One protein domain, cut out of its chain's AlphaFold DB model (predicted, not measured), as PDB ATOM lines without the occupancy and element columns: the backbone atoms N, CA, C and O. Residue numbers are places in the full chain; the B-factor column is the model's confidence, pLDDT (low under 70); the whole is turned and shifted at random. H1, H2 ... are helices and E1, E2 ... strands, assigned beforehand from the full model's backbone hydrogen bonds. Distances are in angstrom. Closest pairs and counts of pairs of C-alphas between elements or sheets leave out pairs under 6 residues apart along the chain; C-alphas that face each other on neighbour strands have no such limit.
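Overview. This is residues 15 to 107 of the 116 residues of the protein "HSDR_N_2 domain-containing protein" of Candidatus Atribacteria bacterium (UniProt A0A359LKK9). A twisted sheet of five strands has one long helix, H1, packed on one face, while after E5 the chain passes through H2, which only grazes the sheet, into an arm where H3 sticks out. The printed part has 93 residues, with three named helices and five named strands in the order E1, E2, H1, E3, E4, E5, H2, H3; the class is mixed. The sheet is mixed, in the order E1 E2 E3 E4 E5. The whole is only just compact, close to loose, with a radius of gyration of the C-alphas of 14.3 A and spans of 42 by 32 by 25 A.

Along the chain. E1 is residues 15 to 17, from C-alpha 15 at (-31.569, -39.274, -39.250). E2 is residues 24 to 30, 16.8 A; H1 is 35 to 49, 21.0 A; E3 is 53 to 57, 13.5 A; E4 is 62 to 69, 21.6 A; E5 is 72 to 75. H2 is 86 to 93, 11.0 A, and H3 is 96 to 101, ending at C-alpha 101 (-54.586, -57.085, -21.982).

Arrangement. Edge strand E1 and E2 form an antiparallel hairpin, with N 16 and O 26 2.8 A apart. E2 and E3 are parallel, with N 55 and O 27 at 2.8 A; with H1 between, they form a strand-helix-strand unit, its crossover right-handed. E3, E4 and E5 are a meander, each strand the antiparallel neighbour of the one before, with N 65 and O 54 at 2.8 A and N 74 and O 66 at 2.8 A. H1 on one face gives two layers; its closest C-alphas to E3 are Leu 42 and Gly 54, 6.3 A. H2 and H3 meet only through their link. In H1, H2 and H3 every O i to N i+4 pair is within hydrogen-bond range.

Size, cuts and confidence. The C-alphas farthest apart, of Leu 21 and Lys 106, are 45.7 A apart. The printed part has no cut, and no link is long. Residues 95 to 101 stand free. Residues 92 to 107 have pLDDT under 70.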
ATOM      1  N   VAL A  15     -31.443 -38.091 -38.394       93.38
ATOM      2  CA  VAL A  15     -31.569 -39.274 -39.250       93.38
ATOM      3  C   VAL A  15     -30.531 -40.311 -38.843       93.38
ATOM      4  O   VAL A  15     -29.343 -40.008 -38.730       93.38
ATOM      5  N   ILE A  16     -30.979 -41.550 -38.660       93.25
ATOM      6  CA  ILE A  16     -30.123 -42.732 -38.581       93.25
ATOM      7  C   ILE A  16     -30.239 -43.463 -39.911       93.25
ATOM      8  O   ILE A  16     -31.341 -43.795 -40.348       93.25
ATOM      9  N   PHE A  17     -29.098 -43.726 -40.534       93.31
ATOM     10  CA  PHE A  17     -29.001 -44.473 -41.779       93.31
ATOM     11  C   PHE A  17     -28.784 -45.960 -41.509       93.31
ATOM     12  O   PHE A  17     -28.282 -46.346 -40.452       93.31
ATOM     13  N   TYR A  18     -29.108 -46.785 -42.498       91.25
ATOM     14  CA  TYR A  18     -28.516 -48.113 -42.595       91.25
ATOM     15  C   TYR A  18     -26.995 -48.017 -42.801       91.25
ATOM     16  O   TYR A  18     -26.456 -46.960 -43.130       91.25
ATOM     17  N   GLU A  19     -26.289 -49.139 -42.636       90.00
ATOM     18  CA  GLU A  19     -24.825 -49.204 -42.795       90.00
ATOM     19  C   GLU A  19     -24.338 -48.748 -44.179       90.00
ATOM     20  O   GLU A  19     -23.199 -48.315 -44.324       90.00
ATOM     21  N   ASP A  20     -25.205 -48.804 -45.194       93.38
ATOM     22  CA  ASP A  20     -24.903 -48.311 -46.538       93.38
ATOM     23  C   ASP A  20     -24.848 -46.781 -46.659       93.38
ATOM     24  O   ASP A  20     -24.449 -46.277 -47.713       93.38
ATOM     25  N   LEU A  21     -25.234 -46.055 -45.601       91.50
ATOM     26  CA  LEU A  21     -25.272 -44.593 -45.514       91.50
ATOM     27  C   LEU A  21     -26.129 -43.921 -46.598       91.50
ATOM     28  O   LEU A  21     -25.962 -42.735 -46.880       91.50
ATOM     29  N   LYS A  22     -27.042 -44.669 -47.222       90.44
ATOM     30  CA  LYS A  22     -27.911 -44.193 -48.306       90.44
ATOM     31  C   LYS A  22     -29.372 -44.254 -47.916       90.44
ATOM     32  O   LYS A  22     -30.109 -43.320 -48.204       90.44
ATOM     33  N   HIS A  23     -29.782 -45.338 -47.270       91.12
ATOM     34  CA  HIS A  23     -31.178 -45.544 -46.915       91.12
ATOM     35  C   HIS A  23     -31.437 -45.104 -45.478       91.12
ATOM     36  O   HIS A  23     -30.670 -45.416 -44.561       91.12
ATOM     37  N   TYR A  24     -32.544 -44.395 -45.270       92.81
ATOM     38  CA  TYR A  24     -32.947 -43.967 -43.939       92.81
ATOM     39  C   TYR A  24     -33.522 -45.146 -43.161       92.81
ATOM     40  O   TYR A  24     -34.408 -45.863 -43.631       92.81
ATOM     41  N   TYR A  25     -33.028 -45.328 -41.944       93.00
ATOM     42  CA  TYR A  25     -33.514 -46.348 -41.031       93.00
ATOM     43  C   TYR A  25     -34.493 -45.753 -40.013       93.00
ATOM     44  O   TYR A  25     -35.641 -46.201 -39.934       93.00
ATOM     45  N   ILE A  26     -34.064 -44.714 -39.284       95.19
ATOM     46  CA  ILE A  26     -34.865 -44.047 -38.246       95.19
ATOM     47  C   ILE A  26     -34.853 -42.536 -38.463       95.19
ATOM     48  O   ILE A  26     -33.785 -41.940 -38.584       95.19
ATOM     49  N   LEU A  27     -36.035 -41.924 -38.459       95.19
ATOM     50  CA  LEU A  27     -36.209 -40.471 -38.488       95.19
ATOM     51  C   LEU A  27     -36.675 -39.971 -37.124       95.19
ATOM     52  O   LEU A  27     -37.544 -40.592 -36.510       95.19
ATOM     53  N   PHE A  28     -36.127 -38.849 -36.667       94.44
ATOM     54  CA  PHE A  28     -36.523 -38.197 -35.423       94.44
ATOM     55  C   PHE A  28     -37.020 -36.782 -35.694       94.44
ATOM     56  O   PHE A  28     -36.281 -35.958 -36.228       94.44
ATOM     57  N   GLU A  29     -38.237 -36.511 -35.243       92.50
ATOM     58  CA  GLU A  29     -38.820 -35.175 -35.150       92.50
ATOM     59  C   GLU A  29     -38.881 -34.785 -33.669       92.50
ATOM     60  O   GLU A  29     -39.564 -35.435 -32.871       92.50
ATOM     61  N   ILE A  30     -38.135 -33.761 -33.269       91.44
ATOM     62  CA  ILE A  30     -37.959 -33.369 -31.873       91.44
ATOM     63  C   ILE A  30     -38.404 -31.911 -31.692       91.44
ATOM     64  O   ILE A  30     -38.357 -31.102 -32.606       91.44
ATOM     65  N   LYS A  31     -38.817 -31.543 -30.475       78.75
ATOM     66  CA  LYS A  31     -39.195 -30.167 -30.075       78.75
ATOM     67  C   LYS A  31     -40.465 -29.599 -30.714       78.75
ATOM     68  O   LYS A  31     -40.779 -28.447 -30.426       78.75
ATOM     69  N   GLU A  32     -41.223 -30.357 -31.493       75.00
ATOM     70  CA  GLU A  32     -42.522 -29.883 -31.979       75.00
ATOM     71  C   GLU A  32     -43.545 -29.895 -30.821       75.00
ATOM     72  O   GLU A  32     -43.805 -30.962 -30.265       75.00
ATOM     73  N   PRO A  33     -44.112 -28.749 -30.392       77.19
ATOM     74  CA  PRO A  33     -45.050 -28.713 -29.269       77.19
ATOM     75  C   PRO A  33     -46.432 -29.270 -29.636       77.19
ATOM     76  O   PRO A  33     -47.125 -29.799 -28.763       77.19
ATOM     77  N   ASP A  34     -46.839 -29.177 -30.908       84.88
ATOM     78  CA  ASP A  34     -48.091 -29.762 -31.383       84.88
ATOM     79  C   ASP A  34     -47.883 -31.226 -31.780       84.88
ATOM     80  O   ASP A  34     -47.385 -31.566 -32.857       84.88
ATOM     81  N   ARG A  35     -48.331 -32.117 -30.895       87.75
ATOM     82  CA  ARG A  35     -48.281 -33.564 -31.102       87.75
ATOM     83  C   ARG A  35     -48.930 -34.013 -32.409       87.75
ATOM     84  O   ARG A  35     -48.415 -34.922 -33.053       87.75
ATOM     85  N   THR A  36     -50.072 -33.443 -32.786       88.25
ATOM     86  CA  THR A  36     -50.817 -33.924 -33.958       88.25
ATOM     87  C   THR A  36     -50.084 -33.527 -35.229       88.25
ATOM     88  O   THR A  36     -49.785 -34.392 -36.054       88.25
ATOM     89  N   ALA A  37     -49.714 -32.250 -35.334       86.75
ATOM     90  CA  ALA A  37     -48.977 -31.734 -36.481       86.75
ATOM     91  C   ALA A  37     -47.608 -32.420 -36.634       86.75
ATOM     92  O   ALA A  37     -47.252 -32.849 -37.732       86.75
ATOM     93  N   GLY A  38     -46.875 -32.606 -35.529       88.12
ATOM     94  CA  GLY A  38     -45.575 -33.277 -35.536       88.12
ATOM     95  C   GLY A  38     -45.647 -34.745 -35.964       88.12
ATOM     96  O   GLY A  38     -44.803 -35.214 -36.727       88.12
ATOM     97  N   LEU A  39     -46.685 -35.478 -35.542       90.75
ATOM     98  CA  LEU A  39     -46.884 -36.865 -35.971       90.75
ATOM     99  C   LEU A  39     -47.280 -36.985 -37.445       90.75
ATOM    100  O   LEU A  39     -46.814 -37.905 -38.118       90.75
ATOM    101  N   GLU A  40     -48.145 -36.104 -37.949       90.56
ATOM    102  CA  GLU A  40     -48.508 -36.082 -39.373       90.56
ATOM    103  C   GLU A  40     -47.290 -35.780 -40.247       90.56
ATOM    104  O   GLU A  40     -47.043 -36.479 -41.234       90.56
ATOM    105  N   GLN A  41     -46.482 -34.804 -39.833       87.44
ATOM    106  CA  GLN A  41     -45.225 -34.460 -40.485       87.44
ATOM    107  C   GLN A  41     -44.253 -35.649 -40.510       87.44
ATOM    108  O   GLN A  41     -43.795 -36.048 -41.581       87.44
ATOM    109  N   LEU A  42     -44.000 -36.277 -39.359       91.75
ATOM    110  CA  LEU A  42     -43.117 -37.440 -39.259       91.75
ATOM    111  C   LEU A  42     -43.574 -38.602 -40.156       91.75
ATOM    112  O   LEU A  42     -42.761 -39.197 -40.864       91.75
ATOM    113  N   LYS A  43     -44.876 -38.921 -40.165       92.00
ATOM    114  CA  LYS A  43     -45.435 -39.974 -41.032       92.00
ATOM    115  C   LYS A  43     -45.255 -39.648 -42.512       92.00
ATOM    116  O   LYS A  43     -44.887 -40.532 -43.284       92.00
ATOM    117  N   SER A  44     -45.477 -38.389 -42.896       90.56
ATOM    118  CA  SER A  44     -45.286 -37.926 -44.271       90.56
ATOM    119  C   SER A  44     -43.848 -38.151 -44.745       90.56
ATOM    120  O   SER A  44     -43.650 -38.731 -45.814       90.56
ATOM    121  N   TYR A  45     -42.844 -37.816 -43.927       88.62
ATOM    122  CA  TYR A  45     -41.447 -38.091 -44.275       88.62
ATOM    123  C   TYR A  45     -41.125 -39.577 -44.329       88.62
ATOM    124  O   TYR A  45     -40.488 -40.019 -45.280       88.62
ATOM    125  N   CYS A  46     -41.579 -40.366 -43.350       91.75
ATOM    126  CA  CYS A  46     -41.358 -41.811 -43.364       91.75
ATOM    127  C   CYS A  46     -41.915 -42.460 -44.642       91.75
ATOM    128  O   CYS A  46     -41.298 -43.374 -45.185       91.75
ATOM    129  N   ASN A  47     -43.057 -41.980 -45.139       90.12
ATOM    130  CA  ASN A  47     -43.623 -42.425 -46.411       90.12
ATOM    131  C   ASN A  47     -42.785 -41.976 -47.617       90.12
ATOM    132  O   ASN A  47     -42.512 -42.793 -48.493       90.12
ATOM    133  N   MET A  48     -42.391 -40.700 -47.670       86.81
ATOM    134  CA  MET A  48     -41.657 -40.121 -48.801       86.81
ATOM    135  C   MET A  48     -40.257 -40.724 -48.959       86.81
ATOM    136  O   MET A  48     -39.850 -41.070 -50.062       86.81
ATOM    137  N   GLU A  49     -39.543 -40.873 -47.847       86.81
ATOM    138  CA  GLU A  49     -38.142 -41.304 -47.817       86.81
ATOM    139  C   GLU A  49     -37.987 -42.814 -47.591       86.81
ATOM    140  O   GLU A  49     -36.886 -43.362 -47.596       86.81
ATOM    141  N   GLY A  50     -39.098 -43.513 -47.347       87.44
ATOM    142  CA  GLY A  50     -39.119 -44.958 -47.152       87.44
ATOM    143  C   GLY A  50     -38.616 -45.442 -45.789       87.44
ATOM    144  O   GLY A  50     -38.517 -46.656 -45.599       87.44
ATOM    145  N   ALA A  51     -38.356 -44.552 -44.827       90.12
ATOM    146  CA  ALA A  51     -37.861 -44.927 -43.503       90.12
ATOM    147  C   ALA A  51     -38.806 -45.904 -42.777       90.12
ATOM    148  O   ALA A  51     -40.037 -45.798 -42.847       90.12
ATOM    149  N   HIS A  52     -38.222 -46.869 -42.062       91.69
ATOM    150  CA  HIS A  52     -38.973 -47.927 -41.377       91.69
ATOM    151  C   HIS A  52     -39.492 -47.502 -40.005       91.69
ATOM    152  O   HIS A  52     -40.469 -48.081 -39.517       91.69
ATOM    153  N   ILE A  53     -38.826 -46.538 -39.366       95.38
ATOM    154  CA  ILE A  53     -39.143 -46.089 -38.013       95.38
ATOM    155  C   ILE A  53     -39.184 -44.563 -37.976       95.38
ATOM    156  O   ILE A  53     -38.260 -43.896 -38.436       95.38
ATOM    157  N   GLY A  54     -40.243 -44.028 -37.376       96.00
ATOM    158  CA  GLY A  54     -40.357 -42.618 -37.025       96.00
ATOM    159  C   GLY A  54     -40.442 -42.447 -35.513       96.00
ATOM    160  O   GLY A  54     -41.218 -43.139 -34.850       96.00
ATOM    161  N   ILE A  55     -39.683 -41.499 -34.973       96.50
ATOM    162  CA  ILE A  55     -39.680 -41.132 -33.560       96.50
ATOM    163  C   ILE A  55     -40.077 -39.668 -33.431       96.50
ATOM    164  O   ILE A  55     -39.487 -38.805 -34.070       96.50
ATOM    165  N   TRP A  56     -41.057 -39.390 -32.581       95.44
ATOM    166  CA  TRP A  56     -41.457 -38.029 -32.245       95.44
ATOM    167  C   TRP A  56     -41.275 -37.782 -30.751       95.44
ATOM    168  O   TRP A  56     -41.608 -38.658 -29.946       95.44
ATOM    169  N   SER A  57     -40.774 -36.607 -30.365       93.69
ATOM    170  CA  SER A  57     -40.733 -36.197 -28.958       93.69
ATOM    171  C   SER A  57     -40.770 -34.682 -28.767       93.69
ATOM    172  O   SER A  57     -40.069 -33.940 -29.448       93.69
ATOM    173  N   ASN A  58     -41.508 -34.222 -27.759       92.38
ATOM    174  CA  ASN A  58     -41.514 -32.826 -27.304       92.38
ATOM    175  C   ASN A  58     -40.713 -32.611 -26.000       92.38
ATOM    176  O   ASN A  58     -40.774 -31.534 -25.415       92.38
ATOM    177  N   GLY A  59     -39.967 -33.622 -25.541       89.81
ATOM    178  CA  GLY A  59     -39.221 -33.603 -24.277       89.81
ATOM    179  C   GLY A  59     -39.974 -34.202 -23.085       89.81
ATOM    180  O   GLY A  59     -39.330 -34.785 -22.216       89.81
ATOM    181  N   ASP A  60     -41.307 -34.150 -23.089       89.69
ATOM    182  CA  ASP A  60     -42.154 -34.753 -22.049       89.69
ATOM    183  C   ASP A  60     -42.705 -36.118 -22.483       89.69
ATOM    184  O   ASP A  60     -42.774 -37.071 -21.704       89.69
ATOM    185  N   GLU A  61     -43.073 -36.230 -23.759       91.06
ATOM    186  CA  GLU A  61     -43.613 -37.430 -24.383       91.06
ATOM    187  C   GLU A  61     -42.684 -37.939 -25.486       91.06
ATOM    188  O   GLU A  61     -41.917 -37.196 -26.104       91.06
ATOM    189  N   ILE A  62     -42.778 -39.239 -25.758       93.19
ATOM    190  CA  ILE A  62     -42.080 -39.876 -26.868       93.19
ATOM    191  C   ILE A  62     -42.967 -40.935 -27.510       93.19
ATOM    192  O   ILE A  62     -43.444 -41.863 -26.852       93.19
ATOM    193  N   ILE A  63     -43.139 -40.807 -28.820       94.44
ATOM    194  CA  ILE A  63     -43.945 -41.698 -29.648       94.44
ATOM    195  C   ILE A  63     -43.016 -42.377 -30.639       94.44
ATOM    196  O   ILE A  63     -42.146 -41.745 -31.236       94.44
ATOM    197  N   ARG A  64     -43.179 -43.691 -30.779       95.44
ATOM    198  CA  ARG A  64     -42.305 -44.538 -31.585       95.44
ATOM    199  C   ARG A  64     -43.177 -45.320 -32.537       95.44
ATOM    200  O   ARG A  64     -44.022 -46.091 -32.088       95.44
ATOM    201  N   LEU A  65     -42.987 -45.110 -33.827       95.19
ATOM    202  CA  LEU A  65     -43.804 -45.699 -34.872       95.19
ATOM    203  C   LEU A  65     -42.933 -46.558 -35.775       95.19
ATOM    204  O   LEU A  65     -41.879 -46.120 -36.222       95.19
ATOM    205  N   HIS A  66     -43.411 -47.752 -36.085       94.62
ATOM    206  CA  HIS A  66     -42.935 -48.546 -37.202       94.62
ATOM    207  C   HIS A  66     -43.900 -48.387 -38.381       94.62
ATOM    208  O   HIS A  66     -45.112 -48.507 -38.205       94.62
ATOM    209  N   ARG A  67     -43.357 -48.116 -39.569       94.44
ATOM    210  CA  ARG A  67     -44.084 -48.128 -40.841       94.44
ATOM    211  C   ARG A  67     -44.117 -49.552 -41.402       94.44
ATOM    212  O   ARG A  67     -43.089 -50.032 -41.877       94.44
ATOM    213  N   GLU A  68     -45.272 -50.211 -41.326       88.94
ATOM    214  CA  GLU A  68     -45.473 -51.547 -41.915       88.94
ATOM    215  C   GLU A  68     -45.676 -51.436 -43.432       88.94
ATOM    216  O   GLU A  68     -45.025 -52.140 -44.197       88.94
ATOM    217  N   ASP A  69     -46.498 -50.472 -43.849       87.25
ATOM    218  CA  ASP A  69     -46.816 -50.143 -45.241       87.25
ATOM    219  C   ASP A  69     -46.933 -48.616 -45.399       87.25
ATOM    220  O   ASP A  69     -47.003 -47.897 -44.394       87.25
ATOM    221  N   PRO A  70     -46.947 -48.068 -46.632       87.69
ATOM    222  CA  PRO A  70     -47.316 -46.670 -46.844       87.69
ATOM    223  C   PRO A  70     -48.633 -46.340 -46.129       87.69
ATOM    224  O   PRO A  70     -49.610 -47.072 -46.258       87.69
ATOM    225  N   ASP A  71     -48.630 -45.268 -45.337       87.06
ATOM    226  CA  ASP A  71     -49.760 -44.812 -44.506       87.06
ATOM    227  C   ASP A  71     -50.178 -45.740 -43.347       87.06
ATOM    228  O   ASP A  71     -51.022 -45.355 -42.530       87.06
ATOM    229  N   LEU A  72     -49.548 -46.910 -43.187       89.56
ATOM    230  CA  LEU A  72     -49.807 -47.837 -42.088       89.56
ATOM    231  C   LEU A  72     -48.676 -47.805 -41.058       89.56
ATOM    232  O   LEU A  72     -47.589 -48.350 -41.258       89.56
ATOM    233  N   PHE A  73     -48.969 -47.193 -39.911       92.62
ATOM    234  CA  PHE A  73     -48.026 -47.047 -38.807       92.62
ATOM    235  C   PHE A  73     -48.531 -47.741 -37.548       92.62
ATOM    236  O   PHE A  73     -49.674 -47.548 -37.129       92.62
ATOM    237  N   VAL A  74     -47.642 -48.486 -36.897       91.31
ATOM    238  CA  VAL A  74     -47.905 -49.171 -35.632       91.31
ATOM    239  C   VAL A  74     -46.961 -48.665 -34.552       91.31
ATOM    240  O   VAL A  74     -45.769 -48.490 -34.783       91.31
ATOM    241  N   GLU A  75     -47.474 -48.441 -33.345       91.38
ATOM    242  CA  GLU A  75     -46.604 -48.075 -32.224       91.38
ATOM    243  C   GLU A  75     -45.670 -49.230 -31.833       91.38
ATOM    244  O   GLU A  75     -46.081 -50.390 -31.756       91.38
ATOM    245  N   ILE A  76     -44.409 -48.923 -31.548       92.19
ATOM    246  CA  ILE A  76     -43.438 -49.897 -31.039       92.19
ATOM    247  C   ILE A  76     -43.050 -49.558 -29.599       92.19
ATOM    248  O   ILE A  76     -42.986 -48.382 -29.237       92.19
ATOM    249  N   PRO A  77     -42.792 -50.571 -28.751       89.31
ATOM    250  CA  PRO A  77     -42.519 -50.336 -27.336       89.31
ATOM    251  C   PRO A  77     -41.195 -49.594 -27.110       89.31
ATOM    252  O   PRO A  77     -41.071 -48.833 -26.154       89.31
ATOM    253  N   GLN A  78     -40.216 -49.791 -27.995       91.94
ATOM    254  CA  GLN A  78     -38.879 -49.224 -27.865       91.94
ATOM    255  C   GLN A  78     -38.195 -49.054 -29.222       91.94
ATOM    256  O   GLN A  78     -38.645 -49.591 -30.231       91.94
ATOM    257  N   ILE A  79     -37.102 -48.290 -29.225       93.56
ATOM    258  CA  ILE A  79     -36.197 -48.181 -30.373       93.56
ATOM    259  C   ILE A  79     -35.337 -49.457 -30.408       93.56
ATOM    260  O   ILE A  79     -34.841 -49.845 -29.345       93.56
ATOM    261  N   PRO A  80     -35.152 -50.108 -31.571       92.44
ATOM    262  CA  PRO A  80     -34.304 -51.292 -31.673       92.44
ATOM    263  C   PRO A  80     -32.867 -50.996 -31.241       92.44
ATOM    264  O   PRO A  80     -32.290 -49.976 -31.628       92.44
ATOM    265  N   LYS A  81     -32.267 -51.896 -30.462       91.69
ATOM    266  CA  LYS A  81     -30.816 -51.878 -30.245       91.69
ATOM    267  C   LYS A  81     -30.093 -52.359 -31.500       91.69
ATOM    268  O   LYS A  81     -30.660 -53.066 -32.321       91.69
ATOM    269  N   VAL A  82     -28.796 -52.068 -31.582       87.81
ATOM    270  CA  VAL A  82     -27.925 -52.507 -32.690       87.81
ATOM    271  C   VAL A  82     -27.984 -54.026 -32.924       87.81
ATOM    272  O   VAL A  82     -27.881 -54.479 -34.055       87.81
ATOM    273  N   SER A  83     -28.168 -54.819 -31.865       89.75
ATOM    274  CA  SER A  83     -28.253 -56.282 -31.941       89.75
ATOM    275  C   SER A  83     -29.667 -56.829 -32.171       89.75
ATOM    276  O   SER A  83     -29.827 -58.044 -32.239       89.75
ATOM    277  N   GLU A  84     -30.697 -55.980 -32.189       89.56
ATOM    278  CA  GLU A  84     -32.104 -56.388 -32.254       89.56
ATOM    279  C   GLU A  84     -32.679 -56.090 -33.639       89.56
ATOM    280  O   GLU A  84     -32.480 -55.017 -34.206       89.56
ATOM    281  N   THR A  85     -33.453 -57.029 -34.180       88.25
ATOM    282  CA  THR A  85     -34.222 -56.781 -35.398       88.25
ATOM    283  C   THR A  85     -35.561 -56.133 -35.060       88.25
ATOM    284  O   THR A  85     -36.097 -56.265 -33.959       88.25
ATOM    285  N   LEU A  86     -36.182 -55.485 -36.047       86.31
ATOM    286  CA  LEU A  86     -37.518 -54.910 -35.879       86.31
ATOM    287  C   LEU A  86     -38.570 -55.971 -35.521       86.31
ATOM    288  O   LEU A  86     -39.490 -55.715 -34.747       86.31
ATOM    289  N   LYS A  87     -38.390 -57.193 -36.032       86.44
ATOM    290  CA  LYS A  87     -39.225 -58.345 -35.696       86.44
ATOM    291  C   LYS A  87     -39.137 -58.698 -34.211       86.44
ATOM    292  O   LYS A  87     -40.167 -59.037 -33.626       86.44
ATOM    293  N   ASP A  88     -37.958 -58.601 -33.602       88.19
ATOM    294  CA  ASP A  88     -37.769 -58.888 -32.175       88.19
ATOM    295  C   ASP A  88     -38.562 -57.886 -31.323       88.19
ATOM    296  O   ASP A  88     -39.345 -58.286 -30.459       88.19
ATOM    297  N   ILE A  89     -38.482 -56.598 -31.674       89.00
ATOM    298  CA  ILE A  89     -39.227 -55.512 -31.019       89.00
ATOM    299  C   ILE A  89     -40.749 -55.685 -31.158       89.00
ATOM    300  O   ILE A  89     -41.507 -55.498 -30.201       89.00
ATOM    301  N   LEU A  90     -41.227 -56.063 -32.346       83.31
ATOM    302  CA  LEU A  90     -42.655 -56.289 -32.598       83.31
ATOM    303  C   LEU A  90     -43.182 -57.552 -31.901       83.31
ATOM    304  O   LEU A  90     -44.335 -57.584 -31.464       83.31
ATOM    305  N   THR A  91     -42.352 -58.589 -31.776       78.12
ATOM    306  CA  THR A  91     -42.714 -59.836 -31.086       78.12
ATOM    307  C   THR A  91     -42.821 -59.618 -29.581       78.12
ATOM    308  O   THR A  91     -43.756 -60.125 -28.962       78.12
ATOM    309  N   GLU A  92     -41.938 -58.804 -28.996       66.19
ATOM    310  CA  GLU A  92     -42.019 -58.409 -27.586       66.19
ATOM    311  C   GLU A  92     -43.359 -57.719 -27.270       66.19
ATOM    312  O   GLU A  92     -44.033 -58.080 -26.296       66.19
ATOM    313  N   ARG A  93     -43.827 -56.829 -28.165       61.47
ATOM    314  CA  ARG A  93     -45.173 -56.231 -28.086       61.47
ATOM    315  C   ARG A  93     -46.282 -57.283 -28.131       61.47
ATOM    316  O   ARG A  93     -47.303 -57.078 -27.503       61.47
ATOM    317  N   ARG A  94     -46.120 -58.401 -28.841       60.31
ATOM    318  CA  ARG A  94     -47.145 -59.459 -28.980       60.31
ATOM    319  C   ARG A  94     -46.970 -60.625 -28.001       60.31
ATOM    320  O   ARG A  94     -47.538 -61.695 -28.211       60.31
ATOM    321  N   THR A  95     -46.210 -60.448 -26.924       65.56
ATOM    322  CA  THR A  95     -46.139 -61.444 -25.847       65.56
ATOM    323  C   THR A  95     -47.530 -61.757 -25.280       65.56
ATOM    324  O   THR A  95     -48.426 -60.908 -25.281       65.56
ATOM    325  N   PHE A  96     -47.720 -62.978 -24.758       62.72
ATOM    326  CA  PHE A  96     -49.004 -63.439 -24.200       62.72
ATOM    327  C   PHE A  96     -49.638 -62.430 -23.233       62.72
ATOM    328  O   PHE A  96     -50.835 -62.176 -23.311       62.72
ATOM    329  N   LYS A  97     -48.827 -61.775 -22.392       65.38
ATOM    330  CA  LYS A  97     -49.295 -60.742 -21.455       65.38
ATOM    331  C   LYS A  97     -49.923 -59.529 -22.153       65.38
ATOM    332  O   LYS A  97     -50.909 -58.983 -21.661       65.38
ATOM    333  N   TRP A  98     -49.372 -59.087 -23.283       64.19
ATOM    334  CA  TRP A  98     -49.950 -57.984 -24.053       64.19
ATOM    335  C   TRP A  98     -51.228 -58.413 -24.775       64.19
ATOM    336  O   TRP A  98     -52.216 -57.676 -24.724       64.19
ATOM    337  N   LEU A  99     -51.224 -59.615 -25.371       65.44
ATOM    338  CA  LEU A  99     -52.398 -60.217 -26.012       65.44
ATOM    339  C   LEU A  99     -53.558 -60.369 -25.025       65.44
ATOM    340  O   LEU A  99     -54.688 -60.068 -25.382       65.44
ATOM    341  N   GLU A 100     -53.303 -60.775 -23.778       67.06
ATOM    342  CA  GLU A 100     -54.341 -60.861 -22.745       67.06
ATOM    343  C   GLU A 100     -54.956 -59.499 -22.401       67.06
ATOM    344  O   GLU A 100     -56.171 -59.408 -22.224       67.06
ATOM    345  N   LYS A 101     -54.139 -58.440 -22.340       66.19
ATOM    346  CA  LYS A 101     -54.586 -57.085 -21.982       66.19
ATOM    347  C   LYS A 101     -55.356 -56.389 -23.113       66.19
ATOM    348  O   LYS A 101     -56.288 -55.637 -22.834       66.19
ATOM    349  N   HIS A 102     -54.994 -56.655 -24.367       61.81
ATOM    350  CA  HIS A 102     -55.575 -56.022 -25.563       61.81
ATOM    351  C   HIS A 102     -56.448 -56.981 -26.382       61.81
ATOM    352  O   HIS A 102     -56.678 -56.755 -27.566       61.81
ATOM    353  N   ASN A 103     -56.934 -58.063 -25.769       63.56
ATOM    354  CA  ASN A 103     -57.794 -59.025 -26.445       63.56
ATOM    355  C   ASN A 103     -59.148 -58.388 -26.810       63.56
ATOM    356  O   ASN A 103     -60.051 -58.306 -25.976       63.56
ATOM    357  N   GLU A 104     -59.311 -57.975 -28.067       59.81
ATOM    358  CA  GLU A 104     -60.535 -57.353 -28.593       59.81
ATOM    359  C   GLU A 104     -61.770 -58.270 -28.487       59.81
ATOM    360  O   GLU A 104     -62.886 -57.780 -28.297       59.81
ATOM    361  N   LEU A 105     -61.576 -59.600 -28.496       59.28
ATOM    362  CA  LEU A 105     -62.649 -60.585 -28.285       59.28
ATOM    363  C   LEU A 105     -63.184 -60.551 -26.846       59.28
ATOM    364  O   LEU A 105     -64.367 -60.801 -26.628       59.28
ATOM    365  N   LYS A 106     -62.340 -60.210 -25.860       55.09
ATOM    366  CA  LYS A 106     -62.767 -59.992 -24.464       55.09
ATOM    367  C   LYS A 106     -63.287 -58.571 -24.221       55.09
ATOM    368  O   LYS A 106     -64.061 -58.374 -23.291       55.09
ATOM    369  N   GLN A 107     -62.888 -57.595 -25.042       57.34
ATOM    370  CA  GLN A 107     -63.310 -56.189 -24.930       57.34
ATOM    371  C   GLN A 107     -64.641 -55.870 -25.647       57.34
ATOM    372  O   GLN A 107     -65.080 -54.722 -25.648       57.34
TER     373      GLN A 107